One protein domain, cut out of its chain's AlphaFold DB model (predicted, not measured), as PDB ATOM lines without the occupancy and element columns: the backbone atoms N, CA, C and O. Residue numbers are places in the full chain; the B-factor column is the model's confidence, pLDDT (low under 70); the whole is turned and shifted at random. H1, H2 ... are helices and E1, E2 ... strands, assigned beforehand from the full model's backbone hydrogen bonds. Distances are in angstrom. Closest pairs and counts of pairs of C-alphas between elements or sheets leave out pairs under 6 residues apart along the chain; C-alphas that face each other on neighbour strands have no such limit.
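This is residues 10 to 54 of the 193 residues of the protein "Phosphoribosyl-dephospho-coa transferase" of Lactobacillus manihotivorans DSM 13343 = JCM 12514 (UniProt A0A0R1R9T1). A long two-stranded hairpin, E1 and E2, makes the core, and one short helix, H1, packs on it by its first residues near the end where E1 runs out and E2 begins. The long link of residues 18 to 31 runs back beside E1, where residues 22 to 23 pair with residues 34 to 35 of E1, antiparallel, and then loops round at the far end of the hairpin to enter E1. The printed part has 45 residues with one named helix and two named strands, in the order H1, E1, E2; the sheet has the order E1 - E2 and is antiparallel. The class is mixed, helices and strands, although under half of the residues, 20 of 45, are in named elements. The whole is only just compact, close to loose, with a radius of gyration of the C-alphas of 10.8 A, and it is flat, spanning 30 by 19 by 10 A.

E1 is residues 32 to 37, 16.3 A from first to last C-alpha, and begins at C-alpha 32 (7.521, 3.098, -16.137). E2 is residues 44 to 49, 15.8 A long, and ends at C-alpha 49 (9.647, 7.836, -15.396). H1 is residues 10 to 17, 10.5 A long, and begins at C-alpha 10 (11.718, 14.411, 1.719).

E1 and E2 are antiparallel neighbours and form a hairpin, with 148 degrees between their N-to-C directions. The C-alphas of Pro 33 and Trp 48 face each other at 4.5 A. N 34 and O 47 are within hydrogen-bond range at 2.8 A, as are N 49 and O 32 at 2.9 A. The closest C-alphas of H1 and E1 are those of Ala 11 and Leu 36, 6.5 A apart. The closest C-alphas of H1 and E2 are those of Ala 11 and Phe 45, 7.4 A apart. In H1 every O i to N i+4 pair is within hydrogen-bond range.

The two C-alphas farthest apart are those of Ala 29 and Gln 40, at 30.7 A. The first and last printed C-alphas, of Trp 10 and Ile 54, are 21.5 A apart. The printed part has no cut. The link from H1 to E1 is long, with 14 residues, and the C-alphas of this stretch lie 4 to 16 A from the mean of the C-alphas. The link from E1 to E2 is short, with 6 residues. The mean pLDDT of the printed part is 93.4, and no printed residue is under 70 in this predicted model.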
ATOM      1  N   TRP A  10      10.900  15.594   1.445       95.31
ATOM      2  CA  TRP A  10      11.718  14.411   1.719       95.31
ATOM      3  C   TRP A  10      12.024  13.608   0.450       95.31
ATOM      4  O   TRP A  10      13.099  13.035   0.336       95.31
ATOM      5  N   ALA A  11      11.100  13.556  -0.509       95.25
ATOM      6  CA  ALA A  11      11.263  12.775  -1.727       95.25
ATOM      7  C   ALA A  11      12.213  13.484  -2.703       95.25
ATOM      8  O   ALA A  11      13.048  12.829  -3.322       95.25
ATOM      9  N   GLN A  12      12.157  14.819  -2.766       94.81
ATOM     10  CA  GLN A  12      13.147  15.623  -3.485       94.81
ATOM     11  C   GLN A  12      14.546  15.481  -2.870       94.81
ATOM     12  O   GLN A  12      15.519  15.307  -3.600       94.81
ATOM     13  N   ALA A  13      14.647  15.521  -1.537       94.62
ATOM     14  CA  ALA A  13      15.912  15.330  -0.835       94.62
ATOM     15  C   ALA A  13      16.519  13.948  -1.134       94.62
ATOM     16  O   ALA A  13      17.694  13.870  -1.480       94.62
ATOM     17  N   MET A  14      15.701  12.886  -1.105       94.69
ATOM     18  CA  MET A  14      16.146  11.535  -1.461       94.69
ATOM     19  C   MET A  14      16.693  11.459  -2.889       94.69
ATOM     20  O   MET A  14      17.742  10.861  -3.083       94.69
ATOM     21  N   LEU A  15      16.032  12.078  -3.876       93.69
ATOM     22  CA  LEU A  15      16.521  12.082  -5.263       93.69
ATOM     23  C   LEU A  15      17.844  12.832  -5.434       93.69
ATOM     24  O   LEU A  15      18.658  12.442  -6.266       93.69
ATOM     25  N   ASN A  16      18.044  13.906  -4.669       94.50
ATOM     26  CA  ASN A  16      19.291  14.666  -4.695       94.50
ATOM     27  C   ASN A  16      20.446  13.878  -4.060       94.50
ATOM     28  O   ASN A  16      21.587  14.026  -4.487       94.50
ATOM     29  N   GLU A  17      20.158  13.064  -3.041       95.19
ATOM     30  CA  GLU A  17      21.150  12.220  -2.372       95.19
ATOM     31  C   GLU A  17      21.466  10.951  -3.177       95.19
ATOM     32  O   GLU A  17      22.626  10.574  -3.323       95.19
ATOM     33  N   SER A  18      20.440  10.302  -3.731       93.19
ATOM     34  CA  SER A  18      20.576   9.126  -4.583       93.19
ATOM     35  C   SER A  18      19.460   9.096  -5.635       93.19
ATOM     36  O   SER A  18      18.296   8.870  -5.292       93.19
ATOM     37  N   PRO A  19      19.774   9.268  -6.934       93.25
ATOM     38  CA  PRO A  19      18.774   9.360  -8.002       93.25
ATOM     39  C   PRO A  19      18.182   7.994  -8.400       93.25
ATOM     40  O   PRO A  19      17.702   7.820  -9.519       93.25
ATOM     41  N   TYR A  20      18.204   7.014  -7.495       95.50
ATOM     42  CA  TYR A  20      17.613   5.700  -7.699       95.50
ATOM     43  C   TYR A  20      16.166   5.659  -7.223       95.50
ATOM     44  O   TYR A  20      15.800   6.131  -6.146       95.50
ATOM     45  N   VAL A  21      15.338   4.999  -8.024       95.88
ATOM     46  CA  VAL A  21      13.934   4.729  -7.725       95.88
ATOM     47  C   VAL A  21      13.632   3.254  -7.933       95.88
ATOM     48  O   VAL A  21      14.329   2.553  -8.661       95.88
ATOM     49  N   ILE A  22      12.582   2.767  -7.282       96.19
ATOM     50  CA  ILE A  22      12.209   1.352  -7.325       96.19
ATOM     51  C   ILE A  22      11.174   1.152  -8.424       96.19
ATOM     52  O   ILE A  22      10.087   1.719  -8.337       96.19
ATOM     53  N   VAL A  23      11.466   0.318  -9.421       95.50
ATOM     54  CA  VAL A  23      10.471  -0.077 -10.431       95.50
ATOM     55  C   VAL A  23       9.307  -0.810  -9.760       95.50
ATOM     56  O   VAL A  23       9.495  -1.660  -8.887       95.50
ATOM     57  N   ARG A  24       8.080  -0.462 -10.147       93.88
ATOM     58  CA  ARG A  24       6.840  -1.066  -9.648       93.88
ATOM     59  C   ARG A  24       6.177  -1.880 -10.758       93.88
ATOM     60  O   ARG A  24       6.419  -1.657 -11.936       93.88
ATOM     61  N   ARG A  25       5.309  -2.816 -10.367       92.25
ATOM     62  CA  ARG A  25       4.415  -3.496 -11.314       92.25
ATOM     63  C   ARG A  25       3.398  -2.499 -11.878       92.25
ATOM     64  O   ARG A  25       2.928  -1.634 -11.135       92.25
ATOM     65  N   GLY A  26       3.065  -2.634 -13.156       91.69
ATOM     66  CA  GLY A  26       2.080  -1.813 -13.867       91.69
ATOM     67  C   GLY A  26       2.377  -1.739 -15.364       91.69
ATOM     68  O   GLY A  26       3.388  -2.267 -15.818       91.69
ATOM     69  N   CYS A  27       1.520  -1.085 -16.149       88.62
ATOM     70  CA  CYS A  27       1.806  -0.850 -17.568       88.62
ATOM     71  C   CYS A  27       3.126  -0.070 -17.722       88.62
ATOM     72  O   CYS A  27       3.293   0.967 -17.086       88.62
ATOM     73  N   GLN A  28       4.049  -0.586 -18.541       90.31
ATOM     74  CA  GLN A  28       5.387  -0.014 -18.765       90.31
ATOM     75  C   GLN A  28       5.607   0.417 -20.227       90.31
ATOM     76  O   GLN A  28       6.737   0.404 -20.699       90.31
ATOM     77  N   ALA A  29       4.536   0.749 -20.958       84.50
ATOM     78  CA  ALA A  29       4.618   1.125 -22.373       84.50
ATOM     79  C   ALA A  29       5.256   2.516 -22.558       84.50
ATOM     80  O   ALA A  29       6.417   2.623 -22.942       84.50
ATOM     81  N   ASP A  30       4.525   3.580 -22.221       88.25
ATOM     82  CA  ASP A  30       5.004   4.959 -22.417       88.25
ATOM     83  C   ASP A  30       5.724   5.515 -21.182       88.25
ATOM     84  O   ASP A  30       6.505   6.464 -21.252       88.25
ATOM     85  N   ARG A  31       5.417   4.949 -20.013       93.12
ATOM     86  CA  ARG A  31       5.902   5.394 -18.707       93.12
ATOM     87  C   ARG A  31       6.098   4.191 -17.807       93.12
ATOM     88  O   ARG A  31       5.220   3.342 -17.713       93.12
ATOM     89  N   ILE A  32       7.213   4.156 -17.094       95.06
ATOM     90  CA  ILE A  32       7.521   3.098 -16.137       95.06
ATOM     91  C   ILE A  32       7.080   3.567 -14.747       95.06
ATOM     92  O   ILE A  32       7.549   4.615 -14.285       95.06
ATOM     93  N   PRO A  33       6.177   2.842 -14.065       95.94
ATOM     94  CA  PRO A  33       5.776   3.170 -12.708       95.94
ATOM     95  C   PRO A  33       6.939   2.896 -11.754       95.94
ATOM     96  O   PRO A  33       7.536   1.819 -11.743       95.94
ATOM     97  N   VAL A  34       7.241   3.878 -10.915       96.50
ATOM     98  CA  VAL A  34       8.341   3.836  -9.955       96.50
ATOM     99  C   VAL A  34       7.883   4.276  -8.566       96.50
ATOM    100  O   VAL A  34       6.811   4.857  -8.369       96.50
ATOM    101  N   GLY A  35       8.679   3.936  -7.562       95.81
ATOM    102  CA  GLY A  35       8.466   4.296  -6.173       95.81
ATOM    103  C   GLY A  35       9.705   4.950  -5.586       95.81
ATOM    104  O   GLY A  35      10.796   4.384  -5.645       95.81
ATOM    105  N   LEU A  36       9.517   6.109  -4.965       95.12
ATOM    106  CA  LEU A  36      10.509   6.728  -4.101       95.12
ATOM    107  C   LEU A  36      10.339   6.199  -2.682       95.12
ATOM    108  O   LEU A  36       9.213   5.999  -2.210       95.12
ATOM    109  N   ARG A  37      11.462   6.002  -1.995       92.88
ATOM    110  CA  ARG A  37      11.498   5.631  -0.581       92.88
ATOM    111  C   ARG A  37      12.352   6.611   0.197       92.88
ATOM    112  O   ARG A  37      13.458   6.911  -0.225       92.88
ATOM    113  N   GLY A  38      11.831   7.072   1.328       92.38
ATOM    114  CA  GLY A  38      12.605   7.778   2.343       92.38
ATOM    115  C   GLY A  38      13.061   6.850   3.469       92.38
ATOM    116  O   GLY A  38      12.760   5.653   3.479       92.38
ATOM    117  N   TYR A  39      13.759   7.417   4.452       91.25
ATOM    118  CA  TYR A  39      14.279   6.690   5.619       91.25
ATOM    119  C   TYR A  39      13.183   6.116   6.531       91.25
ATOM    120  O   TYR A  39      13.397   5.129   7.254       91.25
ATOM    121  N   GLN A  40      11.994   6.724   6.514       90.31
ATOM    122  CA  GLN A  40      10.841   6.275   7.288       90.31
ATOM    123  C   GLN A  40       9.960   5.325   6.473       90.31
ATOM    124  O   GLN A  40       9.734   5.515   5.283       90.31
ATOM    125  N   LYS A  41       9.366   4.321   7.132       85.56
ATOM    126  CA  LYS A  41       8.504   3.324   6.464       85.56
ATOM    127  C   LYS A  41       7.286   3.951   5.765       85.56
ATOM    128  O   LYS A  41       6.836   3.412   4.756       85.56
ATOM    129  N   SER A  42       6.779   5.068   6.293       91.12
ATOM    130  CA  SER A  42       5.675   5.862   5.733       91.12
ATOM    131  C   SER A  42       6.085   6.733   4.542       91.12
ATOM    132  O   SER A  42       5.223   7.125   3.761       91.12
ATOM    133  N   GLN A  43       7.378   7.025   4.370       94.12
ATOM    134  CA  GLN A  43       7.893   7.823   3.259       94.12
ATOM    135  C   GLN A  43       7.978   6.955   2.006       94.12
ATOM    136  O   GLN A  43       9.019   6.396   1.660       94.12
ATOM    137  N   ARG A  44       6.833   6.803   1.348       94.56
ATOM    138  CA  ARG A  44       6.691   6.116   0.069       94.56
ATOM    139  C   ARG A  44       5.889   7.005  -0.857       94.56
ATOM    140  O   ARG A  44       4.817   7.467  -0.483       94.56
ATOM    141  N   PHE A  45       6.407   7.227  -2.056       96.06
ATOM    142  CA  PHE A  45       5.755   8.082  -3.036       96.06
ATOM    143  C   PHE A  45       5.764   7.403  -4.402       96.06
ATOM    144  O   PHE A  45       6.797   6.906  -4.844       96.06
ATOM    145  N   GLY A  46       4.595   7.327  -5.035       95.81
ATOM    146  CA  GLY A  46       4.444   6.771  -6.374       95.81
ATOM    147  C   GLY A  46       4.698   7.833  -7.433       95.81
ATOM    148  O   GLY A  46       4.202   8.946  -7.316       95.81
ATOM    149  N   ALA A  47       5.459   7.480  -8.459       96.00
ATOM    150  CA  ALA A  47       5.745   8.348  -9.589       96.00
ATOM    151  C   ALA A  47       5.894   7.512 -10.865       96.00
ATOM    152  O   ALA A  47       5.803   6.284 -10.838       96.00
ATOM    153  N   TRP A  48       6.173   8.184 -11.973       96.50
ATOM    154  CA  TRP A  48       6.516   7.571 -13.244       96.50
ATOM    155  C   TRP A  48       7.794   8.176 -13.814       96.50
ATOM    156  O   TRP A  48       8.127   9.340 -13.563       96.50
ATOM    157  N   ILE A  49       8.501   7.387 -14.612       95.31
ATOM    158  CA  ILE A  49       9.647   7.836 -15.396       95.31
ATOM    159  C   ILE A  49       9.436   7.467 -16.862       95.31
ATOM    160  O   ILE A  49       8.884   6.411 -17.171       95.31
ATOM    161  N   GLU A  50       9.836   8.351 -17.768       94.56
ATOM    162  CA  GLU A  50       9.880   8.022 -19.193       94.56
ATOM    163  C   GLU A  50      11.087   7.115 -19.455       94.56
ATOM    164  O   GLU A  50      12.158   7.386 -18.903       94.56
ATOM    165  N   PRO A  51      10.971   6.072 -20.298       92.12
ATOM    166  CA  PRO A  51      12.096   5.183 -20.594       92.12
ATOM    167  C   PRO A  51      13.355   5.922 -21.073       92.12
ATOM    168  O   PRO A  51      14.466   5.554 -20.709       92.12
ATOM    169  N   SER A  52      13.184   7.021 -21.817       92.56
ATOM    170  CA  SER A  52      14.267   7.887 -22.305       92.56
ATOM    171  C   SER A  52      15.044   8.623 -21.203       92.56
ATOM    172  O   SER A  52      16.141   9.112 -21.460       92.56
ATOM    173  N   GLN A  53      14.492   8.723 -19.989       91.81
ATOM    174  CA  GLN A  53      15.123   9.379 -18.838       91.81
ATOM    175  C   GLN A  53      15.901   8.403 -17.943       91.81
ATOM    176  O   GLN A  53      16.481   8.826 -16.942       91.81
ATOM    177  N   ILE A  54      15.904   7.107 -18.264       93.69
ATOM    178  CA  ILE A  54      16.609   6.090 -17.484       93.69
ATOM    179  C   ILE A  54      18.069   6.047 -17.931       93.69
ATOM    180  O   ILE A  54      18.374   5.650 -19.051       93.69
TER     181      ILE A  54